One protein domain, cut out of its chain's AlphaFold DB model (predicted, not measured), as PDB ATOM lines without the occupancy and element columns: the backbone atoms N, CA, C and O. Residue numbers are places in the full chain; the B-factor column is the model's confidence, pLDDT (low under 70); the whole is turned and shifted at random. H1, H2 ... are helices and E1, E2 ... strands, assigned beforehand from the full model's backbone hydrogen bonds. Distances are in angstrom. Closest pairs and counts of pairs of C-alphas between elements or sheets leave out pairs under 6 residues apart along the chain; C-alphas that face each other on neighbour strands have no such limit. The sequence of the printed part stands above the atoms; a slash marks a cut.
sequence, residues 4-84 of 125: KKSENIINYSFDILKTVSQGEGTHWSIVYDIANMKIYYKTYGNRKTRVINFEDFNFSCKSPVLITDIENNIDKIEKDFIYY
ATOM      1  N   LYS A   4     -14.093 -51.998   8.650       63.62
ATOM      2  CA  LYS A   4     -14.145 -51.202   7.407       63.62
ATOM      3  C   LYS A   4     -14.300 -49.700   7.650       63.62
ATOM      4  O   LYS A   4     -13.847 -48.890   6.843       63.62
ATOM      5  N   LYS A   5     -14.973 -49.306   8.735       69.19
ATOM      6  CA  LYS A   5     -15.170 -47.893   9.082       69.19
ATOM      7  C   LYS A   5     -13.894 -47.302   9.678       69.19
ATOM      8  O   LYS A   5     -13.585 -46.149   9.385       69.19
ATOM      9  N   SER A   6     -13.152 -48.078  10.475       68.06
ATOM     10  CA  SER A   6     -11.848 -47.641  10.983       68.06
ATOM     11  C   SER A   6     -10.835 -47.497   9.849       68.06
ATOM     12  O   SER A   6     -10.220 -46.442   9.748       68.06
ATOM     13  N   GLU A   7     -10.733 -48.462   8.927       72.00
ATOM     14  CA  GLU A   7      -9.826 -48.363   7.769       72.00
ATOM     15  C   GLU A   7     -10.100 -47.107   6.919       72.00
ATOM     16  O   GLU A   7      -9.175 -46.393   6.518       72.00
ATOM     17  N   ASN A   8     -11.376 -46.775   6.710       86.06
ATOM     18  CA  ASN A   8     -11.781 -45.558   6.010       86.06
ATOM     19  C   ASN A   8     -11.323 -44.279   6.746       86.06
ATOM     20  O   ASN A   8     -10.755 -43.382   6.123       86.06
ATOM     21  N   ILE A   9     -11.484 -44.227   8.073       93.88
ATOM     22  CA  ILE A   9     -11.030 -43.107   8.916       93.88
ATOM     23  C   ILE A   9      -9.506 -42.949   8.903       93.88
ATOM     24  O   ILE A   9      -9.012 -41.820   8.850       93.88
ATOM     25  N   ILE A  10      -8.752 -44.050   8.930       95.44
ATOM     26  CA  ILE A  10      -7.286 -44.001   8.879       95.44
ATOM     27  C   ILE A  10      -6.815 -43.439   7.536       95.44
ATOM     28  O   ILE A  10      -5.962 -42.551   7.505       95.44
ATOM     29  N   ASN A  11      -7.401 -43.895   6.428       94.69
ATOM     30  CA  ASN A  11      -7.071 -43.373   5.103       94.69
ATOM     31  C   ASN A  11      -7.423 -41.887   4.973       94.69
ATOM     32  O   ASN A  11      -6.574 -41.098   4.564       94.69
ATOM     33  N   TYR A  12      -8.613 -41.492   5.430       96.56
ATOM     34  CA  TYR A  12      -9.020 -40.088   5.469       96.56
ATOM     35  C   TYR A  12      -8.060 -39.219   6.299       96.56
ATOM     36  O   TYR A  12      -7.698 -38.114   5.897       96.56
ATOM     37  N   SER A  13      -7.578 -39.735   7.433       97.44
ATOM     38  CA  SER A  13      -6.596 -39.040   8.274       97.44
ATOM     39  C   SER A  13      -5.264 -38.834   7.544       97.44
ATOM     40  O   SER A  13      -4.690 -37.746   7.600       97.44
ATOM     41  N   PHE A  14      -4.782 -39.840   6.805       97.62
ATOM     42  CA  PHE A  14      -3.597 -39.679   5.959       97.62
ATOM     43  C   PHE A  14      -3.812 -38.681   4.820       97.62
ATOM     44  O   PHE A  14      -2.872 -37.961   4.482       97.62
ATOM     45  N   ASP A  15      -5.012 -38.608   4.245       96.50
ATOM     46  CA  ASP A  15      -5.326 -37.617   3.216       96.50
ATOM     47  C   ASP A  15      -5.248 -36.193   3.776       96.50
ATOM     48  O   ASP A  15      -4.626 -35.333   3.153       96.50
ATOM     49  N   ILE A  16      -5.763 -35.955   4.989       97.56
ATOM     50  CA  ILE A  16      -5.588 -34.670   5.686       97.56
ATOM     51  C   ILE A  16      -4.098 -34.361   5.870       97.56
ATOM     52  O   ILE A  16      -3.646 -33.287   5.471       97.56
ATOM     53  N   LEU A  17      -3.310 -35.296   6.415       97.69
ATOM     54  CA  LEU A  17      -1.867 -35.092   6.617       97.69
ATOM     55  C   LEU A  17      -1.128 -34.808   5.302       97.69
ATOM     56  O   LEU A  17      -0.199 -34.002   5.272       97.69
ATOM     57  N   LYS A  18      -1.567 -35.411   4.193       96.19
ATOM     58  CA  LYS A  18      -1.024 -35.138   2.861       96.19
ATOM     59  C   LYS A  18      -1.281 -33.692   2.425       96.19
ATOM     60  O   LYS A  18      -0.385 -33.096   1.830       96.19
ATOM     61  N   THR A  19      -2.444 -33.110   2.736       97.56
ATOM     62  CA  THR A  19      -2.764 -31.713   2.360       97.56
ATOM     63  C   THR A  19      -1.857 -30.671   3.012       97.56
ATOM     64  O   THR A  19      -1.620 -29.622   2.420       97.56
ATOM     65  N   VAL A  20      -1.318 -30.967   4.197       96.50
ATOM     66  CA  VAL A  20      -0.412 -30.079   4.949       96.50
ATOM     67  C   VAL A  20       1.059 -30.494   4.844       96.50
ATOM     68  O   VAL A  20       1.917 -29.929   5.521       96.50
ATOM     69  N   SER A  21       1.365 -31.491   4.009       96.81
ATOM     70  CA  SER A  21       2.734 -31.962   3.811       96.81
ATOM     71  C   SER A  21       3.592 -30.928   3.080       96.81
ATOM     72  O   SER A  21       3.134 -30.215   2.188       96.81
ATOM     73  N   GLN A  22       4.872 -30.869   3.434       96.50
ATOM     74  CA  GLN A  22       5.857 -29.947   2.864       96.50
ATOM     75  C   GLN A  22       6.627 -30.600   1.706       96.50
ATOM     76  O   GLN A  22       7.847 -30.480   1.612       96.50
ATOM     77  N   GLY A  23       5.930 -31.355   0.850       92.19
ATOM     78  CA  GLY A  23       6.553 -32.108  -0.241       92.19
ATOM     79  C   GLY A  23       7.630 -33.070   0.273       92.19
ATOM     80  O   GLY A  23       7.341 -33.960   1.074       92.19
ATOM     81  N   GLU A  24       8.872 -32.876  -0.172       91.75
ATOM     82  CA  GLU A  24      10.027 -33.683   0.252       91.75
ATOM     83  C   GLU A  24      10.472 -33.409   1.698       91.75
ATOM     84  O   GLU A  24      11.139 -34.249   2.290       91.75
ATOM     85  N   GLY A  25      10.058 -32.289   2.304       93.69
ATOM     86  CA  GLY A  25      10.386 -31.963   3.696       93.69
ATOM     87  C   GLY A  25       9.603 -32.774   4.736       93.69
ATOM     88  O   GLY A  25      10.008 -32.862   5.894       93.69
ATOM     89  N   THR A  26       8.479 -33.394   4.357       96.38
ATOM     90  CA  THR A  26       7.728 -34.282   5.258       96.38
ATOM     91  C   THR A  26       8.261 -35.709   5.156       96.38
ATOM     92  O   THR A  26       7.914 -36.457   4.241       96.38
ATOM     93  N   HIS A  27       9.072 -36.101   6.141       95.88
ATOM     94  CA  HIS A  27       9.709 -37.419   6.179       95.88
ATOM     95  C   HIS A  27       8.823 -38.542   6.732       95.88
ATOM     96  O   HIS A  27       9.043 -39.709   6.417       95.88
ATOM     97  N   TRP A  28       7.804 -38.216   7.525       97.00
ATOM     98  CA  TRP A  28       6.868 -39.193   8.078       97.00
ATOM     99  C   TRP A  28       5.477 -38.596   8.263       97.00
ATOM    100  O   TRP A  28       5.290 -37.387   8.393       97.00
ATOM    101  N   SER A  29       4.478 -39.468   8.276       97.81
ATOM    102  CA  SER A  29       3.097 -39.150   8.630       97.81
ATOM    103  C   SER A  29       2.597 -40.242   9.561       97.81
ATOM    104  O   SER A  29       2.749 -41.422   9.247       97.81
ATOM    105  N   ILE A  30       2.031 -39.851  10.701       98.00
ATOM    106  CA  ILE A  30       1.646 -40.766  11.777       98.00
ATOM    107  C   ILE A  30       0.209 -40.449  12.185       98.00
ATOM    108  O   ILE A  30      -0.128 -39.291  12.426       98.00
ATOM    109  N   VAL A  31      -0.630 -41.477  12.250       98.12
ATOM    110  CA  VAL A  31      -2.019 -41.414  12.706       98.12
ATOM    111  C   VAL A  31      -2.141 -42.293  13.946       98.12
ATOM    112  O   VAL A  31      -1.857 -43.490  13.899       98.12
ATOM    113  N   TYR A  32      -2.568 -41.691  15.053       97.31
ATOM    114  CA  TYR A  32      -2.797 -42.383  16.317       97.31
ATOM    115  C   TYR A  32      -4.271 -42.772  16.428       97.31
ATOM    116  O   TYR A  32      -5.134 -41.911  16.594       97.31
ATOM    117  N   ASP A  33      -4.560 -44.068  16.360       96.94
ATOM    118  CA  ASP A  33      -5.871 -44.610  16.700       96.94
ATOM    119  C   ASP A  33      -5.889 -44.956  18.186       96.94
ATOM    120  O   ASP A  33      -5.565 -46.067  18.605       96.94
ATOM    121  N   ILE A  34      -6.239 -43.957  18.993       94.94
ATOM    122  CA  ILE A  34      -6.253 -44.069  20.453       94.94
ATOM    123  C   ILE A  34      -7.315 -45.076  20.913       94.94
ATOM    124  O   ILE A  34      -7.093 -45.805  21.872       94.94
ATOM    125  N   ALA A  35      -8.458 -45.152  20.223       93.56
ATOM    126  CA  ALA A  35      -9.560 -46.024  20.624       93.56
ATOM    127  C   ALA A  35      -9.202 -47.511  20.492       93.56
ATOM    128  O   ALA A  35      -9.650 -48.316  21.303       93.56
ATOM    129  N   ASN A  36      -8.398 -47.859  19.485       94.88
ATOM    130  CA  ASN A  36      -7.941 -49.229  19.250       94.88
ATOM    131  C   ASN A  36      -6.467 -49.447  19.626       94.88
ATOM    132  O   ASN A  36      -5.929 -50.503  19.317       94.88
ATOM    133  N   MET A  37      -5.816 -48.461  20.257       96.31
ATOM    134  CA  MET A  37      -4.409 -48.508  20.678       96.31
ATOM    135  C   MET A  37      -3.446 -48.929  19.552       96.31
ATOM    136  O   MET A  37      -2.551 -49.757  19.733       96.31
ATOM    137  N   LYS A  38      -3.629 -48.341  18.363       96.38
ATOM    138  CA  LYS A  38      -2.814 -48.606  17.168       96.38
ATOM    139  C   LYS A  38      -2.146 -47.337  16.660       96.38
ATOM    140  O   LYS A  38      -2.750 -46.265  16.625       96.38
ATOM    141  N   ILE A  39      -0.905 -47.465  16.204       96.69
ATOM    142  CA  ILE A  39      -0.181 -46.396  15.511       96.69
ATOM    143  C   ILE A  39      -0.039 -46.793  14.051       96.69
ATOM    144  O   ILE A  39       0.599 -47.794  13.739       96.69
ATOM    145  N   TYR A  40      -0.594 -45.981  13.160       96.88
ATOM    146  CA  TYR A  40      -0.444 -46.136  11.721       96.88
ATOM    147  C   TYR A  40       0.578 -45.128  11.224       96.88
ATOM    148  O   TYR A  40       0.477 -43.944  11.538       96.88
ATOM    149  N   TYR A  41       1.537 -45.553  10.409       97.44
ATOM    150  CA  TYR A  41       2.541 -44.626   9.901       97.44
ATOM    151  C   TYR A  41       2.997 -44.937   8.478       97.44
ATOM    152  O   TYR A  41       2.907 -46.062   7.977       97.44
ATOM    153  N   LYS A  42       3.482 -43.884   7.822       96.69
ATOM    154  CA  LYS A  42       4.150 -43.895   6.519       96.69
ATOM    155  C   LYS A  42       5.415 -43.055   6.633       96.69
ATOM    156  O   LYS A  42       5.412 -42.037   7.322       96.69
ATOM    157  N   THR A  43       6.458 -43.446   5.922       97.00
ATOM    158  CA  THR A  43       7.709 -42.691   5.824       97.00
ATOM    159  C   THR A  43       7.895 -42.210   4.393       97.00
ATOM    160  O   THR A  43       7.171 -42.616   3.479       97.00
ATOM    161  N   TYR A  44       8.849 -41.312   4.182       95.31
ATOM    162  CA  TYR A  44       9.204 -40.848   2.852       95.31
ATOM    163  C   TYR A  44       9.755 -41.995   1.997       95.31
ATOM    164  O   TYR A  44       9.305 -42.159   0.859       95.31
ATOM    165  N   GLY A  45      10.656 -42.806   2.571       93.88
ATOM    166  CA  GLY A  45      11.295 -43.952   1.919       93.88
ATOM    167  C   GLY A  45      10.377 -45.162   1.729       93.88
ATOM    168  O   GLY A  45      10.533 -45.904   0.761       93.88
ATOM    169  N   ASN A  46       9.362 -45.329   2.583       95.25
ATOM    170  CA  ASN A  46       8.402 -46.425   2.499       95.25
ATOM    171  C   ASN A  46       6.957 -45.921   2.679       95.25
ATOM    172  O   ASN A  46       6.479 -45.603   3.771       95.25
ATOM    173  N   ARG A  47       6.222 -45.877   1.563       92.81
ATOM    174  CA  ARG A  47       4.853 -45.334   1.497       92.81
ATOM    175  C   ARG A  47       3.763 -46.333   1.893       92.81
ATOM    176  O   ARG A  47       2.590 -45.950   1.914       92.81
ATOM    177  N   LYS A  48       4.114 -47.584   2.213       94.12
ATOM    178  CA  LYS A  48       3.154 -48.557   2.751       94.12
ATOM    179  C   LYS A  48       2.699 -48.115   4.142       94.12
ATOM    180  O   LYS A  48       3.513 -47.674   4.956       94.12
ATOM    181  N   THR A  49       1.401 -48.246   4.409       94.56
ATOM    182  CA  THR A  49       0.867 -48.078   5.764       94.56
ATOM    183  C   THR A  49       1.363 -49.235   6.619       94.56
ATOM    184  O   THR A  49       1.055 -50.388   6.324       94.56
ATOM    185  N   ARG A  50       2.122 -48.925   7.666       95.06
ATOM    186  CA  ARG A  50       2.531 -49.886   8.694       95.06
ATOM    187  C   ARG A  50       1.785 -49.597   9.979       95.06
ATOM    188  O   ARG A  50       1.366 -48.459  10.202       95.06
ATOM    189  N   VAL A  51       1.599 -50.638  10.779       95.00
ATOM    190  CA  VAL A  51       0.791 -50.590  11.994       95.00
ATOM    191  C   VAL A  51       1.604 -51.146  13.149       95.00
ATOM    192  O   VAL A  51       2.178 -52.221  13.036       95.00
ATOM    193  N   ILE A  52       1.629 -50.411  14.253       95.50
ATOM    194  CA  ILE A  52       2.095 -50.893  15.550       95.50
ATOM    195  C   ILE A  52       0.843 -51.093  16.400       95.50
ATOM    196  O   ILE A  52       0.120 -50.125  16.648       95.50
ATOM    197  N   ASN A  53       0.568 -52.331  16.808       95.19
ATOM    198  CA  ASN A  53      -0.521 -52.650  17.724       95.19
ATOM    199  C   ASN A  53       0.032 -52.769  19.144       95.19
ATOM    200  O   ASN A  53       0.960 -53.536  19.378       95.19
ATOM    201  N   PHE A  54      -0.520 -52.018  20.095       94.62
ATOM    202  CA  PHE A  54      -0.021 -52.033  21.474       94.62
ATOM    203  C   PHE A  54      -0.232 -53.385  22.152       94.62
ATOM    204  O   PHE A  54       0.554 -53.749  23.019       94.62
ATOM    205  N   GLU A  55      -1.255 -54.139  21.748       95.00
ATOM    206  CA  GLU A  55      -1.516 -55.478  22.289       95.00
ATOM    207  C   GLU A  55      -0.363 -56.463  22.033       95.00
ATOM    208  O   GLU A  55      -0.236 -57.448  22.757       95.00
ATOM    209  N   ASP A  56       0.509 -56.174  21.062       94.31
ATOM    210  CA  ASP A  56       1.662 -57.014  20.732       94.31
ATOM    211  C   ASP A  56       2.869 -56.761  21.666       94.31
ATOM    212  O   ASP A  56       3.900 -57.424  21.548       94.31
ATOM    213  N   PHE A  57       2.772 -55.803  22.598       94.50
ATOM    214  CA  PHE A  57       3.863 -55.414  23.494       94.50
ATOM    215  C   PHE A  57       3.545 -55.715  24.959       94.50
ATOM    216  O   PHE A  57       2.444 -55.488  25.459       94.50
ATOM    217  N   ASN A  58       4.573 -56.140  25.694       93.69
ATOM    218  CA  ASN A  58       4.530 -56.215  27.148       93.69
ATOM    219  C   ASN A  58       5.126 -54.938  27.760       93.69
ATOM    220  O   ASN A  58       6.342 -54.761  27.760       93.69
ATOM    221  N   PHE A  59       4.279 -54.090  28.344       92.25
ATOM    222  CA  PHE A  59       4.682 -52.819  28.959       92.25
ATOM    223  C   PHE A  59       5.083 -52.910  30.444       92.25
ATOM    224  O   PHE A  59       5.209 -51.881  31.103       92.25
ATOM    225  N   SER A  60       5.281 -54.110  31.007       94.25
ATOM    226  CA  SER A  60       5.861 -54.241  32.354       94.25
ATOM    227  C   SER A  60       7.245 -53.585  32.423       94.25
ATOM    228  O   SER A  60       8.045 -53.738  31.501       94.25
ATOM    229  N   CYS A  61       7.586 -52.952  33.553       93.56
ATOM    230  CA  CYS A  61       8.930 -52.409  33.785       93.56
ATOM    231  C   CYS A  61      10.046 -53.472  33.742       93.56
ATOM    232  O   CYS A  61      11.221 -53.125  33.662       93.56
ATOM    233  N   LYS A  62       9.699 -54.768  33.805       92.00
ATOM    234  CA  LYS A  62      10.651 -55.883  33.671       92.00
ATOM    235  C   LYS A  62      10.938 -56.255  32.211       92.00
ATOM    236  O   LYS A  62      11.869 -57.019  31.957       92.00
ATOM    237  N   SER A  63      10.128 -55.778  31.267       92.62
ATOM    238  CA  SER A  63      10.302 -56.057  29.842       92.62
ATOM    239  C   SER A  63      11.510 -55.306  29.278       92.62
ATOM    240  O   SER A  63      11.767 -54.171  29.683       92.62
ATOM    241  N   PRO A  64      12.241 -55.887  28.312       91.62
ATOM    242  CA  PRO A  64      13.309 -55.173  27.627       91.62
ATOM    243  C   PRO A  64      12.750 -54.012  26.794       91.62
ATOM    244  O   PRO A  64      11.673 -54.109  26.206       91.62
ATOM    245  N   VAL A  65      13.528 -52.933  26.680       92.94
ATOM    246  CA  VAL A  65      13.249 -51.853  25.726       92.94
ATOM    247  C   VAL A  65      13.525 -52.358  24.311       92.94
ATOM    248  O   VAL A  65      14.564 -52.972  24.052       92.94
ATOM    249  N   LEU A  66      12.602 -52.084  23.392       94.38
ATOM    250  CA  LEU A  66      12.683 -52.503  21.996       94.38
ATOM    251  C   LEU A  66      12.908 -51.305  21.070       94.38
ATOM    252  O   LEU A  66      12.377 -50.222  21.306       94.38
ATOM    253  N   ILE A  67      13.653 -51.523  19.987       94.69
ATOM    254  CA  ILE A  67      13.808 -50.579  18.875       94.69
ATOM    255  C   ILE A  67      13.622 -51.283  17.534       94.69
ATOM    256  O   ILE A  67      13.797 -52.496  17.418       94.69
ATOM    257  N   THR A  68      13.303 -50.503  16.510       94.81
ATOM    258  CA  THR A  68      13.258 -50.946  15.116       94.81
ATOM    259  C   THR A  68      13.652 -49.792  14.195       94.81
ATOM    260  O   THR A  68      13.607 -48.626  14.598       94.81
ATOM    261  N   ASP A  69      14.036 -50.113  12.963       93.31
ATOM    262  CA  ASP A  69      14.180 -49.119  11.904       93.31
ATOM    263  C   ASP A  69      12.793 -48.805  11.330       93.31
ATOM    264  O   ASP A  69      12.086 -49.686  10.833       93.31
ATOM    265  N   ILE A  70      12.403 -47.533  11.382       93.00
ATOM    266  CA  ILE A  70      11.099 -47.068  10.910       93.00
ATOM    267  C   ILE A  70      10.903 -47.276   9.399       93.00
ATOM    268  O   ILE A  70       9.765 -47.281   8.933       93.00
ATOM    269  N   GLU A  71      11.961 -47.469   8.609       93.88
ATOM    270  CA  GLU A  71      11.850 -47.749   7.173       93.88
ATOM    271  C   GLU A  71      11.497 -49.214   6.867       93.88
ATOM    272  O   GLU A  71      10.912 -49.501   5.813       93.88
ATOM    273  N   ASN A  72      11.742 -50.133   7.806       92.00
ATOM    274  CA  ASN A  72      11.413 -51.546   7.639       92.00
ATOM    275  C   ASN A  72       9.895 -51.775   7.543       92.00
ATOM    276  O   ASN A  72       9.068 -50.964   7.983       92.00
ATOM    277  N   ASN A  73       9.512 -52.902   6.935       90.19
ATOM    278  CA  ASN A  73       8.163 -53.431   7.113       90.19
ATOM    279  C   ASN A  73       8.092 -54.083   8.495       90.19
ATOM    280  O   ASN A  73       9.037 -54.757   8.899       90.19
ATOM    281  N   ILE A  74       6.980 -53.872   9.189       87.56
ATOM    282  CA  ILE A  74       6.694 -54.511  10.470       87.56
ATOM    283  C   ILE A  74       5.589 -55.523  10.205       87.56
ATOM    284  O   ILE A  74       4.454 -55.138   9.928       87.56
ATOM    285  N   ASP A  75       5.951 -56.799  10.256       85.12
ATOM    286  CA  ASP A  75       5.024 -57.919  10.159       85.12
ATOM    287  C   ASP A  75       4.749 -58.497  11.552       85.12
ATOM    288  O   ASP A  75       3.604 -58.804  11.878       85.12
ATOM    289  N   LYS A  76       5.802 -58.674  12.366       87.00
ATOM    290  CA  LYS A  76       5.726 -59.244  13.719       87.00
ATOM    291  C   LYS A  76       6.764 -58.623  14.642       87.00
ATOM    292  O   LYS A  76       7.934 -58.511  14.273       87.00
ATOM    293  N   ILE A  77       6.359 -58.310  15.871       86.69
ATOM    294  CA  ILE A  77       7.235 -57.669  16.860       86.69
ATOM    295  C   ILE A  77       8.486 -58.507  17.135       86.69
ATOM    296  O   ILE A  77       9.588 -57.974  17.104       86.69
ATOM    297  N   GLU A  78       8.356 -59.824  17.301       87.56
ATOM    298  CA  GLU A  78       9.475 -60.708  17.663       87.56
ATOM    299  C   GLU A  78      10.540 -60.834  16.568       87.56
ATOM    300  O   GLU A  78      11.651 -61.296  16.827       87.56
ATOM    301  N   LYS A  79      10.186 -60.474  15.331       90.44
ATOM    302  CA  LYS A  79      11.067 -60.549  14.165       90.44
ATOM    303  C   LYS A  79      11.657 -59.188  13.817       90.44
ATOM    304  O   LYS A  79      12.829 -59.109  13.461       90.44
ATOM    305  N   ASP A  80      10.830 -58.149  13.863       94.12
ATOM    306  CA  ASP A  80      11.165 -56.848  13.284       94.12
ATOM    307  C   ASP A  80      11.598 -55.820  14.345       94.12
ATOM    308  O   ASP A  80      12.101 -54.753  13.992       94.12
ATOM    309  N   PHE A  81      11.466 -56.142  15.638       96.00
ATOM    310  CA  PHE A  81      12.037 -55.372  16.742       96.00
ATOM    311  C   PHE A  81      13.202 -56.117  17.383       96.00
ATOM    312  O   PHE A  81      13.213 -57.340  17.506       96.00
ATOM    313  N   ILE A  82      14.183 -55.347  17.838       95.88
ATOM    314  CA  ILE A  82      15.361 -55.850  18.539       95.88
ATOM    315  C   ILE A  82      15.513 -55.159  19.886       95.88
ATOM    316  O   ILE A  82      14.960 -54.083  20.119       95.88
ATOM    317  N   TYR A  83      16.296 -55.765  20.776       95.69
ATOM    318  CA  TYR A  83      16.621 -55.150  22.054       95.69
ATOM    319  C   TYR A  83      17.452 -53.893  21.850       95.69
ATOM    320  O   TYR A  83      18.468 -53.884  21.149       95.69
ATOM    321  N   TYR A  84      17.001 -52.832  22.496       95.25
ATOM    322  CA  TYR A  84      17.729 -51.590  22.563       95.25
ATOM    323  C   TYR A  84      19.088 -51.790  23.246       95.25
ATOM    324  O   TYR A  84      19.231 -52.541  24.211       95.25
TER     325      TYR A  84
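What this domain is: This is residues 4 to 84 of the 125 residues of an uncharacterized protein of marine sediment metagenome (UniProt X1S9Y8). What shape is this? A three-stranded antiparallel sheet has H1 over one face, two layers; after E3 a long stretch, with residues 58 to 63 sticking out, folds back to short H2, off the sheet. What makes it? The 81 printed residues, under half in named elements, run H1, E1, E2, E3, H2, class mixed; E1, E2, E3 is a meander, each strand the antiparallel neighbour of the one before. It is only just compact, close to loose, with radius of gyration of the C-alphas 14.0 A and spans 42 by 29 by 20 A.

Where its parts are: Where is H1? Residues 4 to 19, 23.1 A, from C-alpha 4 at (-14.145, -51.202, 7.407). What follows? E1 is residues 28 to 33, 16.3 A; E2, 38 to 43, 16.6 A; E3, 50 to 53, 9.9 A; H2, 77 to 80, ends at C-alpha 80 (11.165, -56.848, 13.284).

How they stand to each other: Where does H1 sit? It is on the sheet, height 9.4 A, over E1; the closest C-alphas are those of Leu 17 and Ser 29, 6.7 A. Its O i to N i+4 pairs are all within hydrogen-bond range; H2 is too short for one. How do strands pair? Hairpin E1 and E2 has N 31 and O 40 at 2.8 A, hairpin E2 and E3 N 39 and O 52 at 2.9 A.

The domain as a whole: How large? The farthest C-alphas, Thr 19 and Lys 62, are 41.8 A apart. Any cut? The printed part has no cut; E3 to H2 is a long link, and pLDDT is under 70 at residues 4 to 6.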